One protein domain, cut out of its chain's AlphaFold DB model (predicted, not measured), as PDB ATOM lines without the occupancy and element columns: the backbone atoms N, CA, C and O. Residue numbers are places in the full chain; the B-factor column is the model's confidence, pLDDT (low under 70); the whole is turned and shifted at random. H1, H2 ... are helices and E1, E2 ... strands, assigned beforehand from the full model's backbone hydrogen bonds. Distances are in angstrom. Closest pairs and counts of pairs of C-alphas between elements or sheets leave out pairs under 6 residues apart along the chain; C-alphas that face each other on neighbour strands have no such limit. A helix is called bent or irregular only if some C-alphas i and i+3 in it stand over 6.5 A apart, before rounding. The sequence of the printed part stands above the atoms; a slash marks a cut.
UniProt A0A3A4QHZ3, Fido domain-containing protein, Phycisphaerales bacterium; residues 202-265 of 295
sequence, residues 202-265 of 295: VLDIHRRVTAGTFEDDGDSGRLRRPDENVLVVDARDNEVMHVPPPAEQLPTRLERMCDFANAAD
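This is residues 202 to 265 of the 295 residues of the protein "Fido domain-containing protein" of Phycisphaerales bacterium (UniProt A0A3A4QHZ3). A long helix, H2, and a finger-shaped loop that holds the short strand E1 make the longest axis, one toward each end of it, while a shorter helix, H1, lies off to one side. The long unnamed stretch between H1 and E1, residues 211 to 239, loops out from the end of H1, folds back toward H1 near residue 222, then crosses the gap to the side of H2 and E1 and runs out to the finger, whose two sides are residues 232 to 233 and E1. The frame is open, with H1, E1 and H2 all apart, and the last residues, 259 to 265, stick out free. The printed part has 64 residues with two named helices and one named strand in the order H1, E1, H2; its class is mostly helix, though only 28 residues are in named elements. It is loose, with a radius of gyration of the C-alphas of 14.5 A, and elongated, spanning 44 by 28 by 21 A.

Find C-alpha 247 at (-22.311, -50.730, 2.672); from there H2, residues 247 to 262, runs 23.4 A to C-alpha 262 at (-40.712, -41.653, -8.536). H2 is irregular, but only just: C-alphas 248 and 251 are 7.0 A apart. Look next at H1, residues 202 to 210, which starts with C-alpha 202 at (-30.172, -37.512, -2.543) and measures 12.2 A from first to last C-alpha. E1 is the short strand of residues 240 to 242, 5.7 A long.

Begin at H2: it is apart from H1, with no C-alpha of the one within 8 A of the other. By the same test E1 and H2 are apart, although a tight link of 4 residues joins them. H1 and E1 are apart too. E1 pairs with no named strand, but look at residues 232 to 233, a short stretch that pairs antiparallel with residues 240 to 242 of E1. In H1 every O i to N i+4 pair is within hydrogen-bond range; in H2 it is 10 of 12.

The two C-alphas farthest apart are those of Asp 237 and Asp 265, at 44.5 A. The C-alphas of Val 202 and Asp 265, first and last of the printed part, are 21.9 A apart. The printed part has no cut. The link from H1 to E1 is long, with 29 residues, 211 to 239. Residues 259 to 265, of which 259 to 262 belong to H2, stand free. The mean pLDDT of the printed part is 91.9; look for low confidence at residues 264 to 265, which are under 70.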
ATOM      1  N   VAL A 202     -30.163 -37.182  -3.979       98.00
ATOM      2  CA  VAL A 202     -30.172 -37.512  -2.543       98.00
ATOM      3  C   VAL A 202     -28.808 -37.230  -1.909       98.00
ATOM      4  O   VAL A 202     -28.740 -36.647  -0.828       98.00
ATOM      5  N   LEU A 203     -27.714 -37.578  -2.587       98.25
ATOM      6  CA  LEU A 203     -26.358 -37.288  -2.120       98.25
ATOM      7  C   LEU A 203     -26.034 -35.784  -2.138       98.25
ATOM      8  O   LEU A 203     -25.323 -35.307  -1.255       98.25
ATOM      9  N   ASP A 204     -26.590 -35.012  -3.071       97.62
ATOM     10  CA  ASP A 204     -26.500 -33.547  -3.075       97.62
ATOM     11  C   ASP A 204     -27.236 -32.937  -1.876       97.62
ATOM     12  O   ASP A 204     -26.726 -32.008  -1.245       97.62
ATOM     13  N   ILE A 205     -28.418 -33.464  -1.535       97.62
ATOM     14  CA  ILE A 205     -29.151 -33.072  -0.324       97.62
ATOM     15  C   ILE A 205     -28.303 -33.390   0.906       97.62
ATOM     16  O   ILE A 205     -28.075 -32.496   1.720       97.62
ATOM     17  N   HIS A 206     -27.784 -34.621   1.003       97.69
ATOM     18  CA  HIS A 206     -26.909 -35.046   2.096       97.69
ATOM     19  C   HIS A 206     -25.723 -34.085   2.249       97.69
ATOM     20  O   HIS A 206     -25.523 -33.523   3.319       97.69
ATOM     21  N   ARG A 207     -25.018 -33.778   1.154       98.06
ATOM     22  CA  ARG A 207     -23.888 -32.840   1.155       98.06
ATOM     23  C   ARG A 207     -24.251 -31.467   1.710       98.06
ATOM     24  O   ARG A 207     -23.460 -30.872   2.430       98.06
ATOM     25  N   ARG A 208     -25.419 -30.938   1.335       97.56
ATOM     26  CA  ARG A 208     -25.866 -29.605   1.757       97.56
ATOM     27  C   ARG A 208     -26.238 -29.576   3.233       97.56
ATOM     28  O   ARG A 208     -25.851 -28.630   3.913       97.56
ATOM     29  N   VAL A 209     -26.936 -30.599   3.735       96.69
ATOM     30  CA  VAL A 209     -27.331 -30.642   5.152       96.69
ATOM     31  C   VAL A 209     -26.134 -30.887   6.078       96.69
ATOM     32  O   VAL A 209     -26.086 -30.306   7.161       96.69
ATOM     33  N   THR A 210     -25.126 -31.648   5.636       96.38
ATOM     34  CA  THR A 210     -23.958 -32.020   6.459       96.38
ATOM     35  C   THR A 210     -22.719 -31.142   6.256       96.38
ATOM     36  O   THR A 210     -21.686 -31.369   6.885       96.38
ATOM     37  N   ALA A 211     -22.780 -30.129   5.387       96.75
ATOM     38  CA  ALA A 211     -21.619 -29.310   5.040       96.75
ATOM     39  C   ALA A 211     -20.952 -28.686   6.282       96.75
ATOM     40  O   ALA A 211     -21.540 -27.824   6.947       96.75
ATOM     41  N   GLY A 212     -19.708 -29.082   6.578       95.31
ATOM     42  CA  GLY A 212     -18.942 -28.600   7.730       95.31
ATOM     43  C   GLY A 212     -19.482 -29.043   9.091       95.31
ATOM     44  O   GLY A 212     -19.215 -28.359  10.082       95.31
ATOM     45  N   THR A 213     -20.312 -30.093   9.153       94.31
ATOM     46  CA  THR A 213     -20.858 -30.627  10.417       94.31
ATOM     47  C   THR A 213     -20.207 -31.929  10.866       94.31
ATOM     48  O   THR A 213     -20.386 -32.309  12.020       94.31
ATOM     49  N   PHE A 214     -19.489 -32.609   9.975       92.69
ATOM     50  CA  PHE A 214     -18.743 -33.827  10.279       92.69
ATOM     51  C   PHE A 214     -17.305 -33.518  10.697       92.69
ATOM     52  O   PHE A 214     -16.819 -32.405  10.501       92.69
ATOM     53  N   GLU A 215     -16.645 -34.503  11.305       90.12
ATOM     54  CA  GLU A 215     -15.214 -34.423  11.614       90.12
ATOM     55  C   GLU A 215     -14.371 -34.478  10.332       90.12
ATOM     56  O   GLU A 215     -13.428 -33.700  10.190       90.12
ATOM     57  N   ASP A 216     -14.755 -35.340   9.382       91.62
ATOM     58  CA  ASP A 216     -14.220 -35.374   8.020       91.62
ATOM     59  C   ASP A 216     -15.260 -34.824   7.029       91.62
ATOM     60  O   ASP A 216     -16.323 -35.407   6.798       91.62
ATOM     61  N   ASP A 217     -14.947 -33.690   6.399       90.88
ATOM     62  CA  ASP A 217     -15.797 -33.090   5.366       90.88
ATOM     63  C   ASP A 217     -15.989 -34.021   4.150       90.88
ATOM     64  O   ASP A 217     -17.002 -33.917   3.451       90.88
ATOM     65  N   GLY A 218     -15.064 -34.959   3.917       92.00
ATOM     66  CA  GLY A 218     -15.145 -35.992   2.883       92.00
ATOM     67  C   GLY A 218     -16.275 -37.008   3.085       92.00
ATOM     68  O   GLY A 218     -16.601 -37.752   2.156       92.00
ATOM     69  N   ASP A 219     -16.911 -37.025   4.256       93.19
ATOM     70  CA  ASP A 219     -18.082 -37.863   4.546       93.19
ATOM     71  C   ASP A 219     -19.381 -37.254   4.002       93.19
ATOM     72  O   ASP A 219     -20.378 -37.948   3.778       93.19
ATOM     73  N   SER A 220     -19.367 -35.951   3.713       96.12
ATOM     74  CA  SER A 220     -20.529 -35.237   3.197       96.12
ATOM     75  C   SER A 220     -20.837 -35.623   1.752       96.12
ATOM     76  O   SER A 220     -20.012 -35.515   0.847       96.12
ATOM     77  N   GLY A 221     -22.089 -36.002   1.498       96.69
ATOM     78  CA  GLY A 221     -22.570 -36.290   0.145       96.69
ATOM     79  C   GLY A 221     -22.070 -37.593  -0.478       96.69
ATOM     80  O   GLY A 221     -22.058 -37.695  -1.704       96.69
ATOM     81  N   ARG A 222     -21.685 -38.583   0.333       95.88
ATOM     82  CA  ARG A 222     -21.375 -39.943  -0.130       95.88
ATOM     83  C   ARG A 222     -22.090 -41.010   0.696       95.88
ATOM     84  O   ARG A 222     -22.576 -40.738   1.790       95.88
ATOM     85  N   LEU A 223     -22.131 -42.229   0.166       96.62
ATOM     86  CA  LEU A 223     -22.519 -43.413   0.931       96.62
ATOM     87  C   LEU A 223     -21.388 -43.824   1.885       96.62
ATOM     88  O   LEU A 223     -20.211 -43.528   1.644       96.62
ATOM     89  N   ARG A 224     -21.755 -44.521   2.963       94.50
ATOM     90  CA  ARG A 224     -20.781 -45.094   3.898       94.50
ATOM     91  C   ARG A 224     -19.973 -46.221   3.249       94.50
ATOM     92  O   ARG A 224     -20.477 -46.910   2.360       94.50
ATOM     93  N   ARG A 225     -18.740 -46.410   3.707       94.25
ATOM     94  CA  ARG A 225     -17.801 -47.444   3.252       94.25
ATOM     95  C   ARG A 225     -17.964 -48.742   4.057       94.25
ATOM     96  O   ARG A 225     -18.559 -48.723   5.136       94.25
ATOM     97  N   PRO A 226     -17.453 -49.880   3.554       93.50
ATOM     98  CA  PRO A 226     -17.502 -51.160   4.269       93.50
ATOM     99  C   PRO A 226     -16.846 -51.148   5.656       93.50
ATOM    100  O   PRO A 226     -17.310 -51.842   6.557       93.50
ATOM    101  N   ASP A 227     -15.795 -50.349   5.839       92.06
ATOM    102  CA  ASP A 227     -15.058 -50.179   7.095       92.06
ATOM    103  C   ASP A 227     -15.738 -49.218   8.088       92.06
ATOM    104  O   ASP A 227     -15.363 -49.162   9.258       92.06
ATOM    105  N   GLU A 228     -16.790 -48.513   7.662       90.75
ATOM    106  CA  GLU A 228     -17.557 -47.587   8.497       90.75
ATOM    107  C   GLU A 228     -18.741 -48.305   9.147       90.75
ATOM    108  O   GLU A 228     -19.793 -48.539   8.533       90.75
ATOM    109  N   ASN A 229     -18.572 -48.658  10.422       83.69
ATOM    110  CA  ASN A 229     -19.590 -49.359  11.190       83.69
ATOM    111  C   ASN A 229     -20.585 -48.377  11.828       83.69
ATOM    112  O   ASN A 229     -20.259 -47.677  12.785       83.69
ATOM    113  N   VAL A 230     -21.816 -48.356  11.315       87.56
ATOM    114  CA  VAL A 230     -22.923 -47.552  11.852       87.56
ATOM    115  C   VAL A 230     -23.931 -48.493  12.494       87.56
ATOM    116  O   VAL A 230     -24.457 -49.377  11.822       87.56
ATOM    117  N   LEU A 231     -24.219 -48.296  13.779       90.69
ATOM    118  CA  LEU A 231     -25.164 -49.100  14.553       90.69
ATOM    119  C   LEU A 231     -26.220 -48.195  15.185       90.69
ATOM    120  O   LEU A 231     -25.914 -47.088  15.621       90.69
ATOM    121  N   VAL A 232     -27.455 -48.685  15.283       88.75
ATOM    122  CA  VAL A 232     -28.477 -48.043  16.117       88.75
ATOM    123  C   VAL A 232     -28.406 -48.691  17.491       88.75
ATOM    124  O   VAL A 232     -28.693 -49.882  17.624       88.75
ATOM    125  N   VAL A 233     -28.012 -47.919  18.500       90.44
ATOM    126  CA  VAL A 233     -27.804 -48.395  19.874       90.44
ATOM    127  C   VAL A 233     -28.751 -47.705  20.852       90.44
ATOM    128  O   VAL A 233     -29.110 -46.542  20.663       90.44
ATOM    129  N   ASP A 234     -29.165 -48.410  21.903       86.69
ATOM    130  CA  ASP A 234     -29.857 -47.793  23.035       86.69
ATOM    131  C   ASP A 234     -28.843 -46.992  23.862       86.69
ATOM    132  O   ASP A 234     -27.882 -47.543  24.396       86.69
ATOM    133  N   ALA A 235     -29.059 -45.684  23.992       83.00
ATOM    134  CA  ALA A 235     -28.143 -44.795  24.706       83.00
ATOM    135  C   ALA A 235     -28.018 -45.099  26.215       83.00
ATOM    136  O   ALA A 235     -27.136 -44.549  26.872       83.00
ATOM    137  N   ARG A 236     -28.906 -45.923  26.794       86.69
ATOM    138  CA  ARG A 236     -28.906 -46.239  28.232       86.69
ATOM    139  C   ARG A 236     -27.935 -47.357  28.596       86.69
ATOM    140  O   ARG A 236     -27.341 -47.300  29.668       86.69
ATOM    141  N   ASP A 237     -27.811 -48.373  27.746       89.69
ATOM    142  CA  ASP A 237     -27.016 -49.575  28.029       89.69
ATOM    143  C   ASP A 237     -26.193 -50.090  26.842       89.69
ATOM    144  O   ASP A 237     -25.589 -51.158  26.931       89.69
ATOM    145  N   ASN A 238     -26.111 -49.312  25.759       87.81
ATOM    146  CA  ASN A 238     -25.362 -49.620  24.541       87.81
ATOM    147  C   ASN A 238     -25.798 -50.924  23.848       87.81
ATOM    148  O   ASN A 238     -25.038 -51.491  23.060       87.81
ATOM    149  N   GLU A 239     -27.020 -51.404  24.105       90.62
ATOM    150  CA  GLU A 239     -27.577 -52.546  23.385       90.62
ATOM    151  C   GLU A 239     -27.765 -52.194  21.901       90.62
ATOM    152  O   GLU A 239     -28.341 -51.159  21.560       90.62
ATOM    153  N   VAL A 240     -27.291 -53.064  21.004       90.31
ATOM    154  CA  VAL A 240     -27.488 -52.896  19.559       90.31
ATOM    155  C   VAL A 240     -28.946 -53.193  19.217       90.31
ATOM    156  O   VAL A 240     -29.368 -54.346  19.167       90.31
ATOM    157  N   MET A 241     -29.705 -52.137  18.938       88.75
ATOM    158  CA  MET A 241     -31.124 -52.204  18.593       88.75
ATOM    159  C   MET A 241     -31.341 -52.558  17.121       88.75
ATOM    160  O   MET A 241     -32.312 -53.233  16.774       88.75
ATOM    161  N   HIS A 242     -30.454 -52.092  16.239       89.06
ATOM    162  CA  HIS A 242     -30.519 -52.402  14.816       89.06
ATOM    163  C   HIS A 242     -29.147 -52.297  14.145       89.06
ATOM    164  O   HIS A 242     -28.376 -51.373  14.406       89.06
ATOM    165  N   VAL A 243     -28.888 -53.235  13.232       91.75
ATOM    166  CA  VAL A 243     -27.735 -53.228  12.329       91.75
ATOM    167  C   VAL A 243     -28.242 -52.871  10.923       91.75
ATOM    168  O   VAL A 243     -28.996 -53.662  10.346       91.75
ATOM    169  N   PRO A 244     -27.871 -51.699  10.374       92.38
ATOM    170  CA  PRO A 244     -28.215 -51.293   9.014       92.38
ATOM    171  C   PRO A 244     -27.693 -52.262   7.934       92.38
ATOM    172  O   PRO A 244     -26.768 -53.038   8.186       92.38
ATOM    173  N   PRO A 245     -28.235 -52.203   6.699       92.25
ATOM    174  CA  PRO A 245     -27.759 -53.027   5.585       92.25
ATOM    175  C   PRO A 245     -26.276 -52.782   5.287       92.25
ATOM    176  O   PRO A 245     -25.883 -51.623   5.392       92.25
ATOM    177  N   PRO A 246     -25.489 -53.788   4.845       93.69
ATOM    178  CA  PRO A 246     -24.080 -53.642   4.445       93.69
ATOM    179  C   PRO A 246     -23.836 -52.516   3.430       93.69
ATOM    180  O   PRO A 246     -24.724 -52.187   2.638       93.69
ATOM    181  N   ALA A 247     -22.638 -51.926   3.451       95.19
ATOM    182  CA  ALA A 247     -22.311 -50.730   2.672       95.19
ATOM    183  C   ALA A 247     -22.429 -50.983   1.162       95.19
ATOM    184  O   ALA A 247     -22.931 -50.152   0.408       95.19
ATOM    185  N   GLU A 248     -22.061 -52.189   0.744       94.88
ATOM    186  CA  GLU A 248     -22.092 -52.687  -0.628       94.88
ATOM    187  C   GLU A 248     -23.515 -52.757  -1.189       94.88
ATOM    188  O   GLU A 248     -23.711 -52.694  -2.399       94.88
ATOM    189  N   GLN A 249     -24.525 -52.872  -0.320       94.69
ATOM    190  CA  GLN A 249     -25.925 -52.909  -0.737       94.69
ATOM    191  C   GLN A 249     -26.539 -51.513  -0.875       94.69
ATOM    192  O   GLN A 249     -27.630 -51.382  -1.435       94.69
ATOM    193  N   LEU A 250     -25.895 -50.471  -0.343       95.50
ATOM    194  CA  LEU A 250     -26.473 -49.128  -0.298       95.50
ATOM    195  C   LEU A 250     -26.727 -48.513  -1.679       95.50
ATOM    196  O   LEU A 250     -27.804 -47.935  -1.820       95.50
ATOM    197  N   PRO A 251     -25.849 -48.652  -2.697       96.81
ATOM    198  CA  PRO A 251     -26.121 -48.111  -4.028       96.81
ATOM    199  C   PRO A 251     -27.436 -48.645  -4.609       96.81
ATOM    200  O   PRO A 251     -28.360 -47.878  -4.873       96.81
ATOM    201  N   THR A 252     -27.585 -49.970  -4.674       95.44
ATOM    202  CA  THR A 252     -28.797 -50.616  -5.200       95.44
ATOM    203  C   THR A 252     -30.032 -50.319  -4.349       95.44
ATOM    204  O   THR A 252     -31.142 -50.195  -4.866       95.44
ATOM    205  N   ARG A 253     -29.885 -50.202  -3.024       94.88
ATOM    206  CA  ARG A 253     -31.002 -49.836  -2.139       94.88
ATOM    207  C   ARG A 253     -31.448 -48.390  -2.350       94.88
ATOM    208  O   ARG A 253     -32.651 -48.139  -2.338       94.88
ATOM    209  N   LEU A 254     -30.510 -47.469  -2.562       96.31
ATOM    210  CA  LEU A 254     -30.794 -46.066  -2.846       96.31
ATOM    211  C   LEU A 254     -31.484 -45.905  -4.207       96.31
ATOM    212  O   LEU A 254     -32.467 -45.175  -4.299       96.31
ATOM    213  N   GLU A 255     -31.043 -46.640  -5.229       95.94
ATOM    214  CA  GLU A 255     -31.723 -46.710  -6.531       95.94
ATOM    215  C   GLU A 255     -33.172 -47.186  -6.378       95.94
ATOM    216  O   GLU A 255     -34.095 -46.467  -6.750       95.94
ATOM    217  N   ARG A 256     -33.394 -48.331  -5.715       93.62
ATOM    218  CA  ARG A 256     -34.747 -48.864  -5.463       93.62
ATOM    219  C   ARG A 256     -35.635 -47.884  -4.694       93.62
ATOM    220  O   ARG A 256     -36.832 -47.812  -4.955       93.62
ATOM    221  N   MET A 257     -35.070 -47.142  -3.739       94.38
ATOM    222  CA  MET A 257     -35.794 -46.107  -2.995       94.38
ATOM    223  C   MET A 257     -36.209 -44.944  -3.907       94.38
ATOM    224  O   MET A 257     -37.357 -44.505  -3.843       94.38
ATOM    225  N   CYS A 258     -35.300 -44.466  -4.761       95.00
ATOM    226  CA  CYS A 258     -35.589 -43.417  -5.738       95.00
ATOM    227  C   CYS A 258     -36.655 -43.873  -6.744       95.00
ATOM    228  O   CYS A 258     -37.633 -43.157  -6.958       95.00
ATOM    229  N   ASP A 259     -36.527 -45.082  -7.292       92.31
ATOM    230  CA  ASP A 259     -37.504 -45.667  -8.215       92.31
ATOM    231  C   ASP A 259     -38.881 -45.805  -7.565       92.31
ATOM    232  O   ASP A 259     -39.897 -45.439  -8.157       92.31
ATOM    233  N   PHE A 260     -38.922 -46.280  -6.316       90.62
ATOM    234  CA  PHE A 260     -40.156 -46.393  -5.548       90.62
ATOM    235  C   PHE A 260     -40.850 -45.037  -5.369       90.62
ATOM    236  O   PHE A 260     -42.063 -44.953  -5.546       90.62
ATOM    237  N   ALA A 261     -40.097 -43.984  -5.043       90.00
ATOM    238  CA  ALA A 261     -40.645 -42.648  -4.809       90.00
ATOM    239  C   ALA A 261     -41.057 -41.916  -6.102       90.00
ATOM    240  O   ALA A 261     -41.966 -41.083  -6.079       90.00
ATOM    241  N   ASN A 262     -40.398 -42.220  -7.223       90.38
ATOM    242  CA  ASN A 262     -40.712 -41.653  -8.536       90.38
ATOM    243  C   ASN A 262     -41.817 -42.409  -9.284       90.38
ATOM    244  O   ASN A 262     -42.320 -41.898 -10.287       90.38
ATOM    245  N   ALA A 263     -42.156 -43.629  -8.861       84.06
ATOM    246  CA  ALA A 263     -43.159 -44.445  -9.529       84.06
ATOM    247  C   ALA A 263     -44.493 -43.686  -9.625       84.06
ATOM    248  O   ALA A 263     -45.025 -43.202  -8.626       84.06
ATOM    249  N   ALA A 264     -45.036 -43.589 -10.840       65.00
ATOM    250  CA  ALA A 264     -46.360 -43.021 -11.049       65.00
ATOM    251  C   ALA A 264     -47.434 -43.923 -10.425       65.00
ATOM    252  O   ALA A 264     -47.254 -45.138 -10.326       65.00
ATOM    253  N   ASP A 265     -48.575 -43.323 -10.080       56.53
ATOM    254  CA  ASP A 265     -49.802 -44.064  -9.792       56.53
ATOM    255  C   ASP A 265     -50.142 -44.908 -11.039       56.53
ATOM    256  O   ASP A 265     -50.635 -44.387 -12.040       56.53
TER     257      ASP A 265